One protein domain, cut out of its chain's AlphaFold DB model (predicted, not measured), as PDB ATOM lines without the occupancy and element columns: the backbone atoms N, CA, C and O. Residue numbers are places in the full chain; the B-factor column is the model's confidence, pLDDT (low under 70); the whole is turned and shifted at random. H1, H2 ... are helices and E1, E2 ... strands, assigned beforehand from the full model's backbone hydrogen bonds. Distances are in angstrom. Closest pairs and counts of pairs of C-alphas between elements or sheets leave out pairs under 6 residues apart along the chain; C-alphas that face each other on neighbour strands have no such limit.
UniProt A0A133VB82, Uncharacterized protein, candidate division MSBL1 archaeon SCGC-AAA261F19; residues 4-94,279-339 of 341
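What this domain is: This is residues 4 to 94 and 279 to 339 of the 341 residues of an uncharacterized protein of candidate division MSBL1 archaeon SCGC-AAA261F19 (UniProt A0A133VB82). A strongly twisted sheet of seven strands curls round one helix, H3, and H1 and H2 pack on H3 from the same side as the sheet's hollow face. The small helix H4 lies off the sheet, on the stretch between E6 and E7, and the far end of H2 makes one end of the longest distance in the domain. The 152 printed residues hold four named helices and seven named strands, in the order H1 E1 E2 E3 H2 E4 H3 E5 E6 H4 E7; the sheet's order is E4, E3, E2, E1, E5, E6, E7, antiparallel throughout. The class is mixed, helices and strands, in two layers, with helices H1, H2 and H3 on one face of the sheet. The whole is compact, with a radius of gyration of the C-alphas of 14.8 A and spans of 41 by 39 by 27 A.

How they stand to each other: Near the beginning of the printed part, residues 12 to 13 pair antiparallel with residues 332 to 333 of E7, residues 332 to 338. H1, residues 15 to 27, is on the sheet at a height over the sheet of 7.9 A. It lies over E1, residues 32 to 38, and runs slantwise to the strands, at 34 degrees to E1 on the local plane. E1 and E2, residues 47 to 56, form a hairpin, with N 35 and O 51 3.0 A apart. E2 and E3, residues 59 to 67, form another, with N 54 and O 61 2.8 A apart. E1, E2 and E3 make a meander, each strand the antiparallel neighbour of the one before. H2, residues 75 to 91, is on the sheet and near E2 and E3, with 5 pairs of C-alphas within 10 A for each. E4, residues 279 to 282, is an edge strand antiparallel to E3, with N 62 and O 280 2.9 A apart. The sheet curls round H3, residues 284 to 298; the closest C-alphas of H3 and E1 are those of Phe 298 and Ser 38, 5.6 A apart. H3 touches H1 with residues 284 to 289 alone, at a steep tilt of 63 degrees, opposite ways; the closest C-alphas are those of Arg 288 and Glu 19, 5.9 A apart. H2 touches H3 with residues 84 to 91 alone, at a steep tilt of 38 degrees, opposite ways; the C-alphas of Thr 88 and Glu 293 come closest, at 5.8 A. E5, residues 300 to 306, is antiparallel to E1, with N 34 and O 304 2.8 A apart. E5 and E6, residues 312 to 316, form a hairpin, with N 303 and O 313 2.8 A apart. H4, residues 324 to 328, is not on the sheet and is apart from H1, H2 and H3. E7, the other edge strand, is antiparallel to E6, with N 314 and O 336 2.9 A apart. In H1, H2, H3 and H4 every O i to N i+4 pair is within hydrogen-bond range.

Where its parts are: H1 begins at C-alpha 15 (25.390, -15.802, 3.929) and is 18.4 A long. E1 measures 19.6 A, E2 26.5 A and E3 24.7 A. H2 is 24.5 A long and begins at C-alpha 75 (46.670, 10.113, -6.579). E4 is 9.4 A, H3 21.0 A, E5 19.9 A, E6 13.7 A and H4 6.3 A. E7, 16.5 A long, ends at C-alpha 338 (27.124, -2.430, 18.518).

The domain as a whole: The two C-alphas farthest apart are those of Gly 6 and Lys 75, 43.4 A. Residues 95 to 278 are not printed, and C-alphas 94 and 279 are 10.1 A apart across the cut. Of the links that are printed whole, none is long. The mean pLDDT of the printed part is 90.3; residues 4 to 5, 44 and 57 are under 70.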
ATOM      1  N   PHE A   4      19.489 -12.571  15.247       57.53
ATOM      2  CA  PHE A   4      20.294 -11.364  15.461       57.53
ATOM      3  C   PHE A   4      20.645 -11.088  16.927       57.53
ATOM      4  O   PHE A   4      21.738 -10.610  17.229       57.53
ATOM      5  N   ARG A   5      19.741 -11.396  17.869       61.97
ATOM      6  CA  ARG A   5      19.990 -11.135  19.297       61.97
ATOM      7  C   ARG A   5      21.082 -12.030  19.883       61.97
ATOM      8  O   ARG A   5      21.733 -11.604  20.837       61.97
ATOM      9  N   GLY A   6      21.281 -13.219  19.314       71.19
ATOM     10  CA  GLY A   6      22.272 -14.201  19.760       71.19
ATOM     11  C   GLY A   6      23.634 -14.100  19.075       71.19
ATOM     12  O   GLY A   6      24.507 -14.882  19.417       71.19
ATOM     13  N   ILE A   7      23.805 -13.179  18.122       83.00
ATOM     14  CA  ILE A   7      25.081 -12.959  17.434       83.00
ATOM     15  C   ILE A   7      25.968 -12.064  18.295       83.00
ATOM     16  O   ILE A   7      25.529 -10.982  18.683       83.00
ATOM     17  N   ASP A   8      27.207 -12.464  18.543       86.56
ATOM     18  CA  ASP A   8      28.168 -11.726  19.355       86.56
ATOM     19  C   ASP A   8      29.497 -11.475  18.618       86.56
ATOM     20  O   ASP A   8      29.758 -11.948  17.507       86.56
ATOM     21  N   GLU A   9      30.345 -10.640  19.221       89.00
ATOM     22  CA  GLU A   9      31.692 -10.399  18.712       89.00
ATOM     23  C   GLU A   9      32.490 -11.708  18.676       89.00
ATOM     24  O   GLU A   9      32.557 -12.445  19.658       89.00
ATOM     25  N   GLY A  10      33.131 -11.981  17.542       89.25
ATOM     26  CA  GLY A  10      33.891 -13.205  17.320       89.25
ATOM     27  C   GLY A  10      33.171 -14.247  16.467       89.25
ATOM     28  O   GLY A  10      33.860 -15.099  15.899       89.25
ATOM     29  N   ASP A  11      31.849 -14.141  16.317       92.38
ATOM     30  CA  ASP A  11      31.049 -15.097  15.557       92.38
ATOM     31  C   ASP A  11      31.390 -15.106  14.064       92.38
ATOM     32  O   ASP A  11      31.782 -14.095  13.467       92.38
ATOM     33  N   LEU A  12      31.205 -16.280  13.455       93.94
ATOM     34  CA  LEU A  12      31.329 -16.487  12.018       93.94
ATOM     35  C   LEU A  12      29.945 -16.469  11.371       93.94
ATOM     36  O   LEU A  12      29.096 -17.318  11.638       93.94
ATOM     37  N   LEU A  13      29.743 -15.520  10.470       93.69
ATOM     38  CA  LEU A  13      28.517 -15.335   9.718       93.69
ATOM     39  C   LEU A  13      28.610 -16.043   8.377       93.69
ATOM     40  O   LEU A  13      29.459 -15.700   7.560       93.69
ATOM     41  N   GLY A  14      27.704 -16.988   8.137       93.75
ATOM     42  CA  GLY A  14      27.392 -17.442   6.784       93.75
ATOM     43  C   GLY A  14      26.454 -16.468   6.052       93.75
ATOM     44  O   GLY A  14      25.948 -15.519   6.659       93.75
ATOM     45  N   PRO A  15      26.150 -16.721   4.768       92.56
ATOM     46  CA  PRO A  15      25.390 -15.802   3.929       92.56
ATOM     47  C   PRO A  15      23.970 -15.585   4.462       92.56
ATOM     48  O   PRO A  15      23.537 -14.448   4.614       92.56
ATOM     49  N   ASN A  16      23.279 -16.663   4.840       91.62
ATOM     50  CA  ASN A  16      21.907 -16.590   5.348       91.62
ATOM     51  C   ASN A  16      21.806 -15.749   6.627       91.62
ATOM     52  O   ASN A  16      20.891 -14.946   6.769       91.62
ATOM     53  N   LEU A  17      22.772 -15.903   7.538       91.50
ATOM     54  CA  LEU A  17      22.778 -15.157   8.793       91.50
ATOM     55  C   LEU A  17      23.071 -13.672   8.552       91.50
ATOM     56  O   LEU A  17      22.413 -12.819   9.136       91.50
ATOM     57  N   LEU A  18      24.005 -13.351   7.648       92.25
ATOM     58  CA  LEU A  18      24.268 -11.967   7.249       92.25
ATOM     59  C   LEU A  18      23.048 -11.319   6.570       92.25
ATOM     60  O   LEU A  18      22.769 -10.142   6.790       92.25
ATOM     61  N   GLU A  19      22.299 -12.075   5.770       92.19
ATOM     62  CA  GLU A  19      21.056 -11.594   5.161       92.19
ATOM     63  C   GLU A  19      19.965 -11.326   6.198       92.19
ATOM     64  O   GLU A  19      19.318 -10.280   6.145       92.19
ATOM     65  N   GLU A  20      19.803 -12.222   7.175       90.19
ATOM     66  CA  GLU A  20      18.893 -12.018   8.306       90.19
ATOM     67  C   GLU A  20      19.296 -10.775   9.107       90.19
ATOM     68  O   GLU A  20      18.438  -9.958   9.434       90.19
ATOM     69  N   MET A  21      20.596 -10.571   9.358       88.81
ATOM     70  CA  MET A  21      21.107  -9.365  10.019       88.81
ATOM     71  C   MET A  21      20.704  -8.081   9.288       88.81
ATOM     72  O   MET A  21      20.254  -7.124   9.918       88.81
ATOM     73  N   ILE A  22      20.840  -8.059   7.960       90.44
ATOM     74  CA  ILE A  22      20.410  -6.929   7.128       90.44
ATOM     75  C   ILE A  22      18.886  -6.767   7.201       90.44
ATOM     76  O   ILE A  22      18.395  -5.648   7.344       90.44
ATOM     77  N   GLY A  23      18.134  -7.867   7.118       89.94
ATOM     78  CA  GLY A  23      16.674  -7.878   7.186       89.94
ATOM     79  C   GLY A  23      16.137  -7.293   8.490       89.94
ATOM     80  O   GLY A  23      15.318  -6.380   8.444       89.94
ATOM     81  N   VAL A  24      16.660  -7.747   9.630       88.88
ATOM     82  CA  VAL A  24      16.281  -7.256  10.963       88.88
ATOM     83  C   VAL A  24      16.586  -5.768  11.100       88.88
ATOM     84  O   VAL A  24      15.722  -5.008  11.520       88.88
ATOM     85  N   ALA A  25      17.770  -5.316  10.681       88.81
ATOM     86  CA  ALA A  25      18.111  -3.895  10.727       88.81
ATOM     87  C   ALA A  25      17.133  -3.034   9.899       88.81
ATOM     88  O   ALA A  25      16.728  -1.954  10.327       88.81
ATOM     89  N   LEU A  26      16.718  -3.517   8.723       89.88
ATOM     90  CA  LEU A  26      15.723  -2.835   7.889       89.88
ATOM     91  C   LEU A  26      14.333  -2.799   8.546       89.88
ATOM     92  O   LEU A  26      13.669  -1.765   8.490       89.88
ATOM     93  N   GLU A  27      13.902  -3.896   9.174       89.06
ATOM     94  CA  GLU A  27      12.635  -3.980   9.921       89.06
ATOM     95  C   GLU A  27      12.620  -3.059  11.147       89.06
ATOM     96  O   GLU A  27      11.591  -2.476  11.481       89.06
ATOM     97  N   GLU A  28      13.775  -2.867  11.782       88.31
ATOM     98  CA  GLU A  28      13.964  -1.950  12.907       88.31
ATOM     99  C   GLU A  28      14.115  -0.471  12.483       88.31
ATOM    100  O   GLU A  28      14.451   0.393  13.297       88.31
ATOM    101  N   GLY A  29      13.845  -0.154  11.214       87.44
ATOM    102  CA  GLY A  29      13.758   1.220  10.725       87.44
ATOM    103  C   GLY A  29      15.093   1.846  10.327       87.44
ATOM    104  O   GLY A  29      15.187   3.073  10.269       87.44
ATOM    105  N   VAL A  30      16.128   1.047  10.037       90.56
ATOM    106  CA  VAL A  30      17.350   1.579   9.418       90.56
ATOM    107  C   VAL A  30      17.029   2.105   8.020       90.56
ATOM    108  O   VAL A  30      16.602   1.377   7.120       90.56
ATOM    109  N   GLU A  31      17.276   3.398   7.831       91.94
ATOM    110  CA  GLU A  31      17.029   4.105   6.577       91.94
ATOM    111  C   GLU A  31      18.258   4.092   5.668       91.94
ATOM    112  O   GLU A  31      18.137   4.118   4.442       91.94
ATOM    113  N   VAL A  32      19.461   4.097   6.253       93.94
ATOM    114  CA  VAL A  32      20.714   4.185   5.501       93.94
ATOM    115  C   VAL A  32      21.801   3.322   6.130       93.94
ATOM    116  O   VAL A  32      22.119   3.494   7.299       93.94
ATOM    117  N   PHE A  33      22.470   2.497   5.329       95.25
ATOM    118  CA  PHE A  33      23.760   1.905   5.679       95.25
ATOM    119  C   PHE A  33      24.891   2.723   5.056       95.25
ATOM    120  O   PHE A  33      24.927   2.929   3.842       95.25
ATOM    121  N   SER A  34      25.823   3.199   5.875       96.88
ATOM    122  CA  SER A  34      27.112   3.733   5.428       96.88
ATOM    123  C   SER A  34      28.159   2.634   5.522       96.88
ATOM    124  O   SER A  34      28.267   1.995   6.568       96.88
ATOM    125  N   ILE A  35      28.920   2.431   4.450       97.56
ATOM    126  CA  ILE A  35      29.951   1.397   4.383       97.56
ATOM    127  C   ILE A  35      31.311   2.071   4.270       97.56
ATOM    128  O   ILE A  35      31.566   2.822   3.319       97.56
ATOM    129  N   ASP A  36      32.168   1.754   5.230       96.50
ATOM    130  CA  ASP A  36      33.540   2.226   5.290       96.50
ATOM    131  C   ASP A  36      34.474   1.015   5.148       96.50
ATOM    132  O   ASP A  36      34.301   0.002   5.827       96.50
ATOM    133  N   ALA A  37      35.455   1.092   4.255       95.31
ATOM    134  CA  ALA A  37      36.369   0.004   3.940       95.31
ATOM    135  C   ALA A  37      37.783   0.301   4.432       95.31
ATOM    136  O   ALA A  37      38.268   1.426   4.322       95.31
ATOM    137  N   SER A  38      38.432  -0.715   4.990       93.06
ATOM    138  CA  SER A  38      39.757  -0.589   5.590       93.06
ATOM    139  C   SER A  38      40.847  -0.349   4.540       93.06
ATOM    140  O   SER A  38      40.936  -1.083   3.558       93.06
ATOM    141  N   LEU A  39      41.754   0.592   4.813       88.88
ATOM    142  CA  LEU A  39      42.963   0.858   4.023       88.88
ATOM    143  C   LEU A  39      44.227   0.221   4.623       88.88
ATOM    144  O   LEU A  39      45.335   0.596   4.260       88.88
ATOM    145  N   GLN A  40      44.073  -0.771   5.504       80.62
ATOM    146  CA  GLN A  40      45.152  -1.458   6.239       80.62
ATOM    147  C   GLN A  40      46.298  -2.063   5.408       80.62
ATOM    148  O   GLN A  40      47.304  -2.463   5.991       80.62
ATOM    149  N   ASP A  41      46.150  -2.199   4.087       79.69
ATOM    150  CA  ASP A  41      47.260  -2.604   3.215       79.69
ATOM    151  C   ASP A  41      48.209  -1.415   2.906       79.69
ATOM    152  O   ASP A  41      49.342  -1.644   2.486       79.69
ATOM    153  N   TYR A  42      47.779  -0.173   3.171       77.62
ATOM    154  CA  TYR A  42      48.536   1.080   3.027       77.62
ATOM    155  C   TYR A  42      48.828   1.740   4.381       77.62
ATOM    156  O   TYR A  42      49.978   2.038   4.694       77.62
ATOM    157  N   ILE A  43      47.780   1.974   5.179       73.75
ATOM    158  CA  ILE A  43      47.831   2.709   6.449       73.75
ATOM    159  C   ILE A  43      47.032   1.920   7.487       73.75
ATOM    160  O   ILE A  43      45.862   1.597   7.276       73.75
ATOM    161  N   ALA A  44      47.670   1.584   8.609       65.38
ATOM    162  CA  ALA A  44      47.020   0.842   9.680       65.38
ATOM    163  C   ALA A  44      45.862   1.659  10.287       65.38
ATOM    164  O   ALA A  44      46.034   2.829  10.605       65.38
ATOM    165  N   GLU A  45      44.709   1.009  10.475       71.81
ATOM    166  CA  GLU A  45      43.514   1.516  11.186       71.81
ATOM    167  C   GLU A  45      42.640   2.564  10.472       71.81
ATOM    168  O   GLU A  45      41.557   2.884  10.971       71.81
ATOM    169  N   ASP A  46      43.019   3.002   9.272       85.19
ATOM    170  CA  ASP A  46      42.236   3.955   8.486       85.19
ATOM    171  C   ASP A  46      41.127   3.305   7.651       85.19
ATOM    172  O   ASP A  46      41.254   2.188   7.136       85.19
ATOM    173  N   PHE A  47      40.020   4.036   7.490       91.50
ATOM    174  CA  PHE A  47      38.860   3.611   6.714       91.50
ATOM    175  C   PHE A  47      38.453   4.686   5.708       91.50
ATOM    176  O   PHE A  47      38.276   5.850   6.061       91.50
ATOM    177  N   ALA A  48      38.229   4.278   4.463       93.12
ATOM    178  CA  ALA A  48      37.610   5.115   3.450       93.12
ATOM    179  C   ALA A  48      36.104   4.869   3.424       93.12
ATOM    180  O   ALA A  48      35.665   3.719   3.376       93.12
ATOM    181  N   LYS A  49      35.292   5.926   3.382       95.12
ATOM    182  CA  LYS A  49      33.881   5.748   3.027       95.12
ATOM    183  C   LYS A  49      33.827   5.407   1.548       95.12
ATOM    184  O   LYS A  49      34.486   6.078   0.754       95.12
ATOM    185  N   ILE A  50      33.065   4.377   1.191       95.25
ATOM    186  CA  ILE A  50      33.015   3.885  -0.194       95.25
ATOM    187  C   ILE A  50      31.604   3.869  -0.779       95.25
ATOM    188  O   ILE A  50      31.428   4.082  -1.980       95.25
ATOM    189  N   CYS A  51      30.578   3.637   0.042       95.88
ATOM    190  CA  CYS A  51      29.216   3.450  -0.446       95.88
ATOM    191  C   CYS A  51      28.172   3.792   0.623       95.88
ATOM    192  O   CYS A  51      28.416   3.691   1.828       95.88
ATOM    193  N   LYS A  52      26.986   4.198   0.165       96.75
ATOM    194  CA  LYS A  52      25.779   4.323   0.980       96.75
ATOM    195  C   LYS A  52      24.646   3.516   0.366       96.75
ATOM    196  O   LYS A  52      24.357   3.698  -0.811       96.75
ATOM    197  N   ILE A  53      23.958   2.725   1.179       95.88
ATOM    198  CA  ILE A  53      22.733   2.013   0.804       95.88
ATOM    199  C   ILE A  53      21.563   2.692   1.499       95.88
ATOM    200  O   ILE A  53      21.590   2.848   2.711       95.88
ATOM    201  N   LYS A  54      20.550   3.122   0.752       95.19
ATOM    202  CA  LYS A  54      19.322   3.713   1.288       95.19
ATOM    203  C   LYS A  54      18.170   2.732   1.153       95.19
ATOM    204  O   LYS A  54      17.956   2.208   0.064       95.19
ATOM    205  N   ASN A  55      17.411   2.561   2.222       91.12
ATOM    206  CA  ASN A  55      16.137   1.864   2.227       91.12
ATOM    207  C   ASN A  55      15.028   2.836   1.794       91.12
ATOM    208  O   ASN A  55      14.879   3.907   2.385       91.12
ATOM    209  N   ARG A  56      14.281   2.515   0.735       83.50
ATOM    210  CA  ARG A  56      13.113   3.295   0.303       83.50
ATOM    211  C   ARG A  56      11.956   2.370  -0.023       83.50
ATOM    212  O   ARG A  56      11.961   1.795  -1.105       83.50
ATOM    213  N   GLU A  57      10.998   2.298   0.900       64.81
ATOM    214  CA  GLU A  57       9.605   1.832   0.746       64.81
ATOM    215  C   GLU A  57       9.362   0.481   0.045       64.81
ATOM    216  O   GLU A  57       8.203   0.143  -0.103       64.81
ATOM    217  N   GLU A  58      10.408  -0.268  -0.346       72.12
ATOM    218  CA  GLU A  58      10.432  -1.658  -0.860       72.12
ATOM    219  C   GLU A  58      11.768  -2.008  -1.556       72.12
ATOM    220  O   GLU A  58      12.073  -3.183  -1.759       72.12
ATOM    221  N   GLU A  59      12.609  -1.023  -1.900       85.88
ATOM    222  CA  GLU A  59      13.871  -1.246  -2.622       85.88
ATOM    223  C   GLU A  59      15.080  -0.640  -1.899       85.88
ATOM    224  O   GLU A  59      15.028   0.487  -1.389       85.88
ATOM    225  N   LEU A  60      16.217  -1.346  -1.926       94.06
ATOM    226  CA  LEU A  60      17.497  -0.765  -1.531       94.06
ATOM    227  C   LEU A  60      18.130  -0.058  -2.734       94.06
ATOM    228  O   LEU A  60      18.166  -0.574  -3.852       94.06
ATOM    229  N   LYS A  61      18.649   1.147  -2.503       96.12
ATOM    230  CA  LYS A  61      19.359   1.935  -3.516       96.12
ATOM    231  C   LYS A  61      20.751   2.259  -3.036       96.12
ATOM    232  O   LYS A  61      20.909   2.861  -1.975       96.12
ATOM    233  N   TYR A  62      21.752   1.911  -3.825       96.50
ATOM    234  CA  TYR A  62      23.131   2.227  -3.501       96.50
ATOM    235  C   TYR A  62      23.577   3.517  -4.192       96.50
ATOM    236  O   TYR A  62      23.057   3.911  -5.240       96.50
ATOM    237  N   ARG A  63      24.558   4.186  -3.595       96.69
ATOM    238  CA  ARG A  63      25.296   5.288  -4.205       96.69
ATOM    239  C   ARG A  63      26.747   5.233  -3.755       96.69
ATOM    240  O   ARG A  63      27.014   5.223  -2.551       96.69
ATOM    241  N   LEU A  64      27.661   5.254  -4.717       94.81
ATOM    242  CA  LEU A  64      29.087   5.390  -4.462       94.81
ATOM    243  C   LEU A  64      29.361   6.699  -3.728       94.81
ATOM    244  O   LEU A  64      28.814   7.756  -4.049       94.81
ATOM    245  N   LYS A  65      30.207   6.622  -2.710       92.69
ATOM    246  CA  LYS A  65      30.631   7.785  -1.946       92.69
ATOM    247  C   LYS A  65      32.070   7.576  -1.522       92.69
ATOM    248  O   LYS A  65      32.285   6.999  -0.472       92.69
ATOM    249  N   LEU A  66      33.005   8.033  -2.350       91.50
ATOM    250  CA  LEU A  66      34.444   7.873  -2.148       91.50
ATOM    251  C   LEU A  66      34.987   9.028  -1.304       91.50
ATOM    252  O   LEU A  66      35.282  10.099  -1.836       91.50
ATOM    253  N   GLU A  67      35.088   8.826   0.007       92.75
ATOM    254  CA  GLU A  67      35.729   9.772   0.928       92.75
ATOM    255  C   GLU A  67      36.956   9.100   1.533       92.75
ATOM    256  O   GLU A  67      36.833   8.180   2.343       92.75
ATOM    257  N   TRP A  68      38.132   9.556   1.111       90.94
ATOM    258  CA  TRP A  68      39.417   9.045   1.577       90.94
ATOM    259  C   TRP A  68      39.870   9.801   2.833       90.94
ATOM    260  O   TRP A  68      39.590  11.000   2.930       90.94
ATOM    261  N   PRO A  69      40.587   9.143   3.761       88.94
ATOM    262  CA  PRO A  69      41.282   9.822   4.852       88.94
ATOM    263  C   PRO A  69      42.238  10.900   4.337       88.94
ATOM    264  O   PRO A  69      42.770  10.791   3.225       88.94
ATOM    265  N   GLU A  70      42.477  11.930   5.152       83.81
ATOM    266  CA  GLU A  70      43.379  13.034   4.798       83.81
ATOM    267  C   GLU A  70      44.804  12.545   4.535       83.81
ATOM    268  O   GLU A  70      45.450  13.050   3.624       83.81
ATOM    269  N   ASP A  71      45.267  11.516   5.243       82.81
ATOM    270  CA  ASP A  71      46.616  10.966   5.070       82.81
ATOM    271  C   ASP A  71      46.751  10.087   3.811       82.81
ATOM    272  O   ASP A  71      47.855   9.846   3.320       82.81
ATOM    273  N   PHE A  72      45.633   9.679   3.202       84.56
ATOM    274  CA  PHE A  72      45.604   8.893   1.968       84.56
ATOM    275  C   PHE A  72      45.524   9.804   0.734       84.56
ATOM    276  O   PHE A  72      44.523   9.811   0.012       84.56
ATOM    277  N   ASN A  73      46.549  10.640   0.521       78.62
ATOM    278  CA  ASN A  73      46.560  11.696  -0.505       78.62
ATOM    279  C   ASN A  73      47.212  11.332  -1.844       78.62
ATOM    280  O   ASN A  73      47.088  12.115  -2.793       78.62
ATOM    281  N   ASP A  74      47.860  10.172  -1.960       87.56
ATOM    282  CA  ASP A  74      48.479   9.777  -3.223       87.56
ATOM    283  C   ASP A  74      47.423   9.547  -4.315       87.56
ATOM    284  O   ASP A  74      46.419   8.849  -4.141       87.56
ATOM    285  N   LYS A  75      47.625  10.187  -5.470       87.12
ATOM    286  CA  LYS A  75      46.670  10.113  -6.579       87.12
ATOM    287  C   LYS A  75      46.679   8.729  -7.234       87.12
ATOM    288  O   LYS A  75      45.622   8.284  -7.673       87.12
ATOM    289  N   GLY A  76      47.839   8.083  -7.326       88.38
ATOM    290  CA  GLY A  76      47.981   6.746  -7.896       88.38
ATOM    291  C   GLY A  76      47.247   5.706  -7.060       88.38
ATOM    292  O   GLY A  76      46.424   4.966  -7.602       88.38
ATOM    293  N   ASP A  77      47.447   5.733  -5.744       87.88
ATOM    294  CA  ASP A  77      46.780   4.826  -4.806       87.88
ATOM    295  C   ASP A  77      45.252   4.993  -4.851       87.88
ATOM    296  O   ASP A  77      44.506   4.017  -4.932       87.88
ATOM    297  N   ARG A  78      44.755   6.238  -4.916       89.50
ATOM    298  CA  ARG A  78      43.313   6.520  -5.061       89.50
ATOM    299  C   ARG A  78      42.715   5.973  -6.356       89.50
ATOM    300  O   ARG A  78      41.586   5.485  -6.345       89.50
ATOM    301  N   GLU A  79      43.419   6.084  -7.482       90.88
ATOM    302  CA  GLU A  79      42.945   5.517  -8.753       90.88
ATOM    303  C   GLU A  79      43.006   3.982  -8.750       90.88
ATOM    304  O   GLU A  79      42.106   3.326  -9.282       90.88
ATOM    305  N   GLN A  80      44.001   3.395  -8.082       91.12
ATOM    306  CA  GLN A  80      44.066   1.951  -7.876       91.12
ATOM    307  C   GLN A  80      42.877   1.451  -7.045       91.12
ATOM    308  O   GLN A  80      42.218   0.488  -7.443       91.12
ATOM    309  N   GLU A  81      42.540   2.130  -5.946       91.06
ATOM    310  CA  GLU A  81      41.393   1.766  -5.109       91.06
ATOM    311  C   GLU A  81      40.046   1.954  -5.812       91.06
ATOM    312  O   GLU A  81      39.127   1.151  -5.651       91.06
ATOM    313  N   LYS A  82      39.930   2.960  -6.680       92.75
ATOM    314  CA  LYS A  82      38.775   3.108  -7.576       92.75
ATOM    315  C   LYS A  82      38.619   1.923  -8.528       92.75
ATOM    316  O   LYS A  82      37.505   1.424  -8.693       92.75
ATOM    317  N   SER A  83      39.714   1.463  -9.137       93.50
ATOM    318  CA  SER A  83      39.708   0.274 -10.001       93.50
ATOM    319  C   SER A  83      39.308  -0.975  -9.217       93.50
ATOM    320  O   SER A  83      38.447  -1.732  -9.651       93.50
ATOM    321  N   ARG A  84      39.888  -1.156  -8.032       93.94
ATOM    322  CA  ARG A  84      39.578  -2.250  -7.104       93.94
ATOM    323  C   ARG A  84      38.112  -2.262  -6.670       93.94
ATOM    324  O   ARG A  84      37.476  -3.317  -6.616       93.94
ATOM    325  N   LEU A  85      37.543  -1.086  -6.406       94.88
ATOM    326  CA  LEU A  85      36.127  -0.962  -6.091       94.88
ATOM    327  C   LEU A  85      35.259  -1.354  -7.288       94.88
ATOM    328  O   LEU A  85      34.332  -2.134  -7.106       94.88
ATOM    329  N   ARG A  86      35.572  -0.895  -8.508       96.38
ATOM    330  CA  ARG A  86      34.874  -1.357  -9.721       96.38
ATOM    331  C   ARG A  86      34.876  -2.880  -9.813       96.38
ATOM    332  O   ARG A  86      33.822  -3.475 -10.001       96.38
ATOM    333  N   ASP A  87      36.035  -3.500  -9.630       96.00
ATOM    334  CA  ASP A  87      36.174  -4.955  -9.716       96.00
ATOM    335  C   ASP A  87      35.347  -5.664  -8.619       96.00
ATOM    336  O   ASP A  87      34.775  -6.726  -8.846       96.00
ATOM    337  N   THR A  88      35.169  -5.031  -7.455       96.81
ATOM    338  CA  THR A  88      34.266  -5.510  -6.391       96.81
ATOM    339  C   THR A  88      32.791  -5.447  -6.789       96.81
ATOM    340  O   THR A  88      32.033  -6.359  -6.473       96.81
ATOM    341  N   PHE A  89      32.368  -4.393  -7.490       97.12
ATOM    342  CA  PHE A  89      31.000  -4.297  -8.007       97.12
ATOM    343  C   PHE A  89      30.719  -5.347  -9.088       97.12
ATOM    344  O   PHE A  89      29.600  -5.854  -9.144       97.12
ATOM    345  N   ILE A  90      31.725  -5.700  -9.897       96.69
ATOM    346  CA  ILE A  90      31.642  -6.807 -10.863       96.69
ATOM    347  C   ILE A  90      31.500  -8.144 -10.122       96.69
ATOM    348  O   ILE A  90      30.543  -8.869 -10.372       96.69
ATOM    349  N   ARG A  91      32.383  -8.439  -9.155       96.31
ATOM    350  CA  ARG A  91      32.301  -9.656  -8.318       96.31
ATOM    351  C   ARG A  91      31.000  -9.762  -7.518       96.31
ATOM    352  O   ARG A  91      30.544 -10.852  -7.200       96.31
ATOM    353  N   GLY A  92      30.404  -8.628  -7.156       95.00
ATOM    354  CA  GLY A  92      29.112  -8.581  -6.476       95.00
ATOM    355  C   GLY A  92      27.906  -8.804  -7.395       95.00
ATOM    356  O   GLY A  92      26.792  -8.868  -6.885       95.00
ATOM    357  N   GLY A  93      28.107  -8.868  -8.718       94.06
ATOM    358  CA  GLY A  93      27.045  -8.942  -9.731       94.06
ATOM    359  C   GLY A  93      26.284  -7.631  -9.962       94.06
ATOM    360  O   GLY A  93      25.351  -7.583 -10.755       94.06
ATOM    361  N   ILE A  94      26.694  -6.541  -9.305       95.12
ATOM    362  CA  ILE A  94      26.000  -5.246  -9.356       95.12
ATOM    363  C   ILE A  94      26.367  -4.475 -10.626       95.12
ATOM    364  O   ILE A  94      25.516  -3.833 -11.239       95.12
ATOM    365  N   SER A 279      25.334   4.880  -9.044       95.69
ATOM    366  CA  SER A 279      24.170   4.604  -8.208       95.69
ATOM    367  C   SER A 279      23.205   3.676  -8.924       95.69
ATOM    368  O   SER A 279      23.081   3.748 -10.145       95.69
ATOM    369  N   GLY A 280      22.464   2.876  -8.169       95.00
ATOM    370  CA  GLY A 280      21.520   1.928  -8.740       95.00
ATOM    371  C   GLY A 280      20.631   1.287  -7.686       95.00
ATOM    372  O   GLY A 280      20.635   1.678  -6.514       95.00
ATOM    373  N   LYS A 281      19.841   0.311  -8.126       94.75
ATOM    374  CA  LYS A 281      19.100  -0.583  -7.233       94.75
ATOM    375  C   LYS A 281      20.008  -1.733  -6.817       94.75
ATOM    376  O   LYS A 281      20.924  -2.084  -7.551       94.75
ATOM    377  N   ILE A 282      19.757  -2.278  -5.638       94.81
ATOM    378  CA  ILE A 282      20.428  -3.472  -5.137       94.81
ATOM    379  C   ILE A 282      19.404  -4.295  -4.356       94.81
ATOM    380  O   ILE A 282      18.633  -3.758  -3.567       94.81
ATOM    381  N   SER A 283      19.338  -5.593  -4.603       92.69
ATOM    382  CA  SER A 283      18.543  -6.518  -3.796       92.69
ATOM    383  C   SER A 283      19.221  -6.781  -2.445       92.69
ATOM    384  O   SER A 283      20.394  -6.464  -2.236       92.69
ATOM    385  N   LYS A 284      18.496  -7.385  -1.494       91.38
ATOM    386  CA  LYS A 284      19.096  -7.813  -0.215       91.38
ATOM    387  C   LYS A 284      20.207  -8.847  -0.436       91.38
ATOM    388  O   LYS A 284      21.251  -8.768   0.209       91.38
ATOM    389  N   GLU A 285      20.001  -9.760  -1.382       91.69
ATOM    390  CA  GLU A 285      20.971 -10.796  -1.734       91.69
ATOM    391  C   GLU A 285      22.255 -10.200  -2.332       91.69
ATOM    392  O   GLU A 285      23.357 -10.522  -1.878       91.69
ATOM    393  N   GLU A 286      22.131  -9.297  -3.311       94.06
ATOM    394  CA  GLU A 286      23.280  -8.587  -3.890       94.06
ATOM    395  C   GLU A 286      23.980  -7.730  -2.836       94.06
ATOM    396  O   GLU A 286      25.205  -7.690  -2.800       94.06
ATOM    397  N   PHE A 287      23.236  -7.091  -1.926       95.38
ATOM    398  CA  PHE A 287      23.841  -6.305  -0.854       95.38
ATOM    399  C   PHE A 287      24.678  -7.181   0.086       95.38
ATOM    400  O   PHE A 287      25.821  -6.845   0.396       95.38
ATOM    401  N   ARG A 288      24.165  -8.349   0.476       95.31
ATOM    402  CA  ARG A 288      24.921  -9.345   1.242       95.31
ATOM    403  C   ARG A 288      26.185  -9.795   0.499       95.31
ATOM    404  O   ARG A 288      27.262  -9.794   1.096       95.31
ATOM    405  N   LYS A 289      26.072 -10.173  -0.784       95.69
ATOM    406  CA  LYS A 289      27.228 -10.560  -1.621       95.69
ATOM    407  C   LYS A 289      28.253  -9.424  -1.682       95.69
ATOM    408  O   LYS A 289      29.437  -9.650  -1.472       95.69
ATOM    409  N   PHE A 290      27.790  -8.192  -1.857       96.88
ATOM    410  CA  PHE A 290      28.635  -7.007  -1.912       96.88
ATOM    411  C   PHE A 290      29.429  -6.770  -0.624       96.88
ATOM    412  O   PHE A 290      30.614  -6.455  -0.700       96.88
ATOM    413  N   LEU A 291      28.833  -6.975   0.556       97.69
ATOM    414  CA  LEU A 291      29.573  -6.899   1.824       97.69
ATOM    415  C   LEU A 291      30.698  -7.942   1.893       97.69
ATOM    416  O   LEU A 291      31.806  -7.618   2.324       97.69
ATOM    417  N   TYR A 292      30.444  -9.172   1.436       97.69
ATOM    418  CA  TYR A 292      31.477 -10.206   1.348       97.69
ATOM    419  C   TYR A 292      32.601  -9.813   0.384       97.69
ATOM    420  O   TYR A 292      33.771  -9.844   0.762       97.69
ATOM    421  N   GLU A 293      32.258  -9.375  -0.827       97.75
ATOM    422  CA  GLU A 293      33.247  -8.994  -1.840       97.75
ATOM    423  C   GLU A 293      34.073  -7.773  -1.415       97.75
ATOM    424  O   GLU A 293      35.268  -7.691  -1.709       97.75
ATOM    425  N   LEU A 294      33.490  -6.856  -0.642       97.50
ATOM    426  CA  LEU A 294      34.227  -5.767  -0.012       97.50
ATOM    427  C   LEU A 294      35.204  -6.259   1.062       97.50
ATOM    428  O   LEU A 294      36.333  -5.772   1.125       97.50
ATOM    429  N   CYS A 295      34.825  -7.239   1.884       96.81
ATOM    430  CA  CYS A 295      35.759  -7.882   2.810       96.81
ATOM    431  C   CYS A 295      36.874  -8.638   2.074       96.81
ATOM    432  O   CYS A 295      38.012  -8.625   2.532       96.81
ATOM    433  N   VAL A 296      36.604  -9.264   0.927       96.81
ATOM    434  CA  VAL A 296      37.660  -9.850   0.084       96.81
ATOM    435  C   VAL A 296      38.593  -8.748  -0.431       96.81
ATOM    436  O   VAL A 296      39.813  -8.857  -0.311       96.81
ATOM    437  N   GLN A 297      38.034  -7.655  -0.945       96.00
ATOM    438  CA  GLN A 297      38.788  -6.549  -1.530       96.00
ATOM    439  C   GLN A 297      39.678  -5.836  -0.502       96.00
ATOM    440  O   GLN A 297      40.886  -5.712  -0.701       96.00
ATOM    441  N   PHE A 298      39.102  -5.410   0.619       94.25
ATOM    442  CA  PHE A 298      39.742  -4.535   1.612       94.25
ATOM    443  C   PHE A 298      40.194  -5.274   2.877       94.25
ATOM    444  O   PHE A 298      40.868  -4.721   3.751       94.25
ATOM    445  N   GLY A 299      39.818  -6.543   3.005       93.75
ATOM    446  CA  GLY A 299      40.062  -7.360   4.184       93.75
ATOM    447  C   GLY A 299      39.032  -7.142   5.293       93.75
ATOM    448  O   GLY A 299      38.548  -8.108   5.884       93.75
ATOM    449  N   GLU A 300      38.689  -5.883   5.572       94.88
ATOM    450  CA  GLU A 300      37.737  -5.498   6.618       94.88
ATOM    451  C   GLU A 300      36.866  -4.322   6.187       94.88
ATOM    452  O   GLU A 300      37.322  -3.424   5.477       94.88
ATOM    453  N   ILE A 301      35.627  -4.305   6.675       96.88
ATOM    454  CA  ILE A 301      34.696  -3.189   6.495       96.88
ATOM    455  C   ILE A 301      33.939  -2.894   7.783       96.88
ATOM    456  O   ILE A 301      33.708  -3.781   8.604       96.88
ATOM    457  N   LYS A 302      33.503  -1.647   7.927       96.44
ATOM    458  CA  LYS A 302      32.552  -1.189   8.938       96.44
ATOM    459  C   LYS A 302      31.251  -0.808   8.250       96.44
ATOM    460  O   LYS A 302      31.254  -0.085   7.254       96.44
ATOM    461  N   VAL A 303      30.142  -1.281   8.795       96.12
ATOM    462  CA  VAL A 303      28.796  -0.970   8.327       96.12
ATOM    463  C   VAL A 303      28.068  -0.251   9.450       96.12
ATOM    464  O   VAL A 303      27.924  -0.780  10.548       96.12
ATOM    465  N   ASN A 304      27.624   0.971   9.170       95.06
ATOM    466  CA  ASN A 304      26.940   1.835  10.123       95.06
ATOM    467  C   ASN A 304      25.518   2.108   9.628       95.06
ATOM    468  O   ASN A 304      25.335   2.787   8.615       95.06
ATOM    469  N   GLY A 305      24.523   1.577  10.331       92.38
ATOM    470  CA  GLY A 305      23.116   1.893  10.135       92.38
ATOM    471  C   GLY A 305      22.772   3.258  10.729       92.38
ATOM    472  O   GLY A 305      23.214   3.606  11.820       92.38
ATOM    473  N   MET A 306      21.987   4.039   9.995       90.94
ATOM    474  CA  MET A 306      21.408   5.309  10.420       90.94
ATOM    475  C   MET A 306      19.891   5.247  10.236       90.94
ATOM    476  O   MET A 306      19.412   4.791   9.194       90.94
ATOM    477  N   GLY A 307      19.156   5.747  11.222       82.56
ATOM    478  CA  GLY A 307      17.708   5.586  11.325       82.56
ATOM    479  C   GLY A 307      17.351   4.414  12.238       82.56
ATOM    480  O   GLY A 307      18.096   3.435  12.331       82.56
ATOM    481  N   GLY A 308      16.231   4.552  12.949       83.12
ATOM    482  CA  GLY A 308      15.732   3.535  13.871       83.12
ATOM    483  C   GLY A 308      16.781   3.101  14.897       83.12
ATOM    484  O   GLY A 308      17.256   3.906  15.700       83.12
ATOM    485  N   SER A 309      17.140   1.823  14.833       78.25
ATOM    486  CA  SER A 309      17.965   1.105  15.805       78.25
ATOM    487  C   SER A 309      19.479   1.396  15.703       78.25
ATOM    488  O   SER A 309      20.241   1.088  16.617       78.25
ATOM    489  N   ASN A 310      19.924   2.083  14.638       84.25
ATOM    490  CA  ASN A 310      21.311   2.527  14.403       84.25
ATOM    491  C   ASN A 310      22.408   1.467  14.700       84.25
ATOM    492  O   ASN A 310      23.376   1.766  15.411       84.25
ATOM    493  N   PRO A 311      22.298   0.230  14.180       87.81
ATOM    494  CA  PRO A 311      23.286  -0.808  14.438       87.81
ATOM    495  C   PRO A 311      24.621  -0.458  13.773       87.81
ATOM    496  O   PRO A 311      24.662   0.117  12.685       87.81
ATOM    497  N   SER A 312      25.728  -0.856  14.391       90.94
ATOM    498  CA  SER A 312      27.057  -0.744  13.782       90.94
ATOM    499  C   SER A 312      27.803  -2.056  13.946       90.94
ATOM    500  O   SER A 312      27.858  -2.608  15.043       90.94
ATOM    501  N   PHE A 313      28.361  -2.577  12.857       93.25
ATOM    502  CA  PHE A 313      29.119  -3.821  12.883       93.25
ATOM    503  C   PHE A 313      30.344  -3.765  11.975       93.25
ATOM    504  O   PHE A 313      30.341  -3.127  10.923       93.25
ATOM    505  N   GLN A 314      31.409  -4.447  12.393       95.31
ATOM    506  CA  GLN A 314      32.646  -4.593  11.633       95.31
ATOM    507  C   GLN A 314      32.805  -6.043  11.189       95.31
ATOM    508  O   GLN A 314      32.803  -6.954  12.019       95.31
ATOM    509  N   LEU A 315      32.977  -6.237   9.885       96.56
ATOM    510  CA  LEU A 315      33.169  -7.539   9.256       96.56
ATOM    511  C   LEU A 315      34.618  -7.681   8.800       96.56
ATOM    512  O   LEU A 315      35.225  -6.734   8.297       96.56
ATOM    513  N   SER A 316      35.169  -8.877   8.967       95.38
ATOM    514  CA  SER A 316      36.543  -9.199   8.597       95.38
ATOM    515  C   SER A 316      36.615 -10.557   7.921       95.38
ATOM    516  O   SER A 316      35.910 -11.496   8.299       95.38
ATOM    517  N   ILE A 317      37.520 -10.681   6.951       94.44
ATOM    518  CA  ILE A 317      37.887 -11.975   6.370       94.44
ATOM    519  C   ILE A 317      39.051 -12.653   7.113       94.44
ATOM    520  O   ILE A 317      39.530 -13.704   6.690       94.44
ATOM    521  N   PHE A 318      39.513 -12.074   8.228       92.06
ATOM    522  CA  PHE A 318      40.670 -12.564   8.974       92.06
ATOM    523  C   PHE A 318      40.295 -13.130  10.332       92.06
ATOM    524  O   PHE A 318      39.809 -12.430  11.223       92.06
ATOM    525  N   TRP A 319      40.600 -14.409  10.504       92.62
ATOM    526  CA  TRP A 319      40.594 -15.082  11.790       92.62
ATOM    527  C   TRP A 319      41.465 -16.331  11.735       92.62
ATOM    528  O   TRP A 319      41.686 -16.871  10.644       92.62
ATOM    529  N   PRO A 320      42.016 -16.764  12.884       84.81
ATOM    530  CA  PRO A 320      42.852 -17.956  12.927       84.81
ATOM    531  C   PRO A 320      42.104 -19.145  12.336       84.81
ATOM    532  O   PRO A 320      40.910 -19.285  12.570       84.81
ATOM    533  N   GLU A 321      42.803 -19.980  11.571       82.31
ATOM    534  CA  GLU A 321      42.253 -21.245  11.063       82.31
ATOM    535  C   GLU A 321      41.090 -21.111  10.060       82.31
ATOM    536  O   GLU A 321      40.391 -22.096   9.833       82.31
ATOM    537  N   LYS A 322      40.892 -19.947   9.405       89.06
ATOM    538  CA  LYS A 322      39.923 -19.826   8.293       89.06
ATOM    539  C   LYS A 322      40.160 -20.937   7.267       89.06
ATOM    540  O   LYS A 322      41.173 -20.946   6.563       89.06
ATOM    541  N   HIS A 323      39.216 -21.867   7.196       88.19
ATOM    542  CA  HIS A 323      39.348 -23.100   6.435       88.19
ATOM    543  C   HIS A 323      38.756 -22.945   5.027       88.19
ATOM    544  O   HIS A 323      37.975 -22.034   4.753       88.19
ATOM    545  N   VAL A 324      39.080 -23.864   4.112       86.75
ATOM    546  CA  VAL A 324      38.531 -23.878   2.739       86.75
ATOM    547  C   VAL A 324      36.996 -23.921   2.740       86.75
ATOM    548  O   VAL A 324      36.356 -23.298   1.896       86.75
ATOM    549  N   SER A 325      36.386 -24.605   3.712       89.94
ATOM    550  CA  SER A 325      34.927 -24.616   3.901       89.94
ATOM    551  C   SER A 325      34.362 -23.226   4.192       89.94
ATOM    552  O   SER A 325      33.296 -22.887   3.693       89.94
ATOM    553  N   ASP A 326      35.091 -22.393   4.932       93.00
ATOM    554  CA  ASP A 326      34.650 -21.037   5.257       93.00
ATOM    555  C   ASP A 326      34.734 -20.100   4.053       93.00
ATOM    556  O   ASP A 326      33.973 -19.140   3.972       93.00
ATOM    557  N   TRP A 327      35.658 -20.359   3.123       90.62
ATOM    558  CA  TRP A 327      35.668 -19.693   1.822       90.62
ATOM    559  C   TRP A 327      34.484 -20.145   0.975       90.62
ATOM    560  O   TRP A 327      33.760 -19.301   0.470       90.62
ATOM    561  N   ARG A 328      34.221 -21.455   0.881       88.75
ATOM    562  CA  ARG A 328      33.073 -21.995   0.122       88.75
ATOM    563  C   ARG A 328      31.729 -21.456   0.598       88.75
ATOM    564  O   ARG A 328      30.831 -21.269  -0.215       88.75
ATOM    565  N   GLU A 329      31.596 -21.229   1.897       91.62
ATOM    566  CA  GLU A 329      30.392 -20.680   2.520       91.62
ATOM    567  C   GLU A 329      30.425 -19.146   2.618       91.62
ATOM    568  O   GLU A 329      29.575 -18.569   3.283       91.62
ATOM    569  N   SER A 330      31.395 -18.469   1.992       94.62
ATOM    570  CA  SER A 330      31.550 -17.007   2.028       94.62
ATOM    571  C   SER A 330      31.457 -16.418   3.440       94.62
ATOM    572  O   SER A 330      30.845 -15.370   3.659       94.62
ATOM    573  N   LYS A 331      32.038 -17.107   4.432       96.00
ATOM    574  CA  LYS A 331      31.926 -16.680   5.825       96.00
ATOM    575  C   LYS A 331      32.710 -15.409   6.094       96.00
ATOM    576  O   LYS A 331      33.818 -15.224   5.574       96.00
ATOM    577  N   LEU A 332      32.181 -14.609   7.012       96.56
ATOM    578  CA  LEU A 332      32.818 -13.419   7.571       96.56
ATOM    579  C   LEU A 332      32.846 -13.503   9.092       96.56
ATOM    580  O   LEU A 332      31.924 -14.036   9.696       96.56
ATOM    581  N   LYS A 333      33.878 -12.943   9.717       95.81
ATOM    582  CA  LYS A 333      33.942 -12.809  11.171       95.81
ATOM    583  C   LYS A 333      33.438 -11.440  11.605       95.81
ATOM    584  O   LYS A 333      33.849 -10.427  11.033       95.81
ATOM    585  N   ILE A 334      32.629 -11.401  12.659       94.94
ATOM    586  CA  ILE A 334      32.296 -10.155  13.354       94.94
ATOM    587  C   ILE A 334      33.459  -9.765  14.258       94.94
ATOM    588  O   ILE A 334      33.819 -10.493  15.182       94.94
ATOM    589  N   LYS A 335      34.036  -8.593  14.003       91.81
ATOM    590  CA  LYS A 335      35.089  -8.001  14.841       91.81
ATOM    591  C   LYS A 335      34.578  -7.013  15.872       91.81
ATOM    592  O   LYS A 335      35.251  -6.778  16.861       91.81
ATOM    593  N   ASN A 336      33.447  -6.382  15.604       88.62
ATOM    594  CA  ASN A 336      32.813  -5.462  16.530       88.62
ATOM    595  C   ASN A 336      31.325  -5.456  16.216       88.62
ATOM    596  O   ASN A 336      30.953  -5.436  15.039       88.62
ATOM    597  N   LEU A 337      30.493  -5.474  17.250       86.88
ATOM    598  CA  LEU A 337      29.052  -5.375  17.112       86.88
ATOM    599  C   LEU A 337      28.506  -4.432  18.180       86.88
ATOM    600  O   LEU A 337      28.494  -4.738  19.370       86.88
ATOM    601  N   LYS A 338      27.995  -3.293  17.732       83.50
ATOM    602  CA  LYS A 338      27.124  -2.430  18.518       83.50
ATOM    603  C   LYS A 338      25.696  -2.748  18.118       83.50
ATOM    604  O   LYS A 338      25.217  -2.314  17.068       83.50
ATOM    605  N   LYS A 339      25.051  -3.559  18.958       71.75
ATOM    606  CA  LYS A 339      23.617  -3.831  18.865       71.75
ATOM    607  C   LYS A 339      22.860  -2.527  19.118       71.75
ATOM    608  O   LYS A 339      23.328  -1.670  19.871       71.75
TER     609      LYS A 339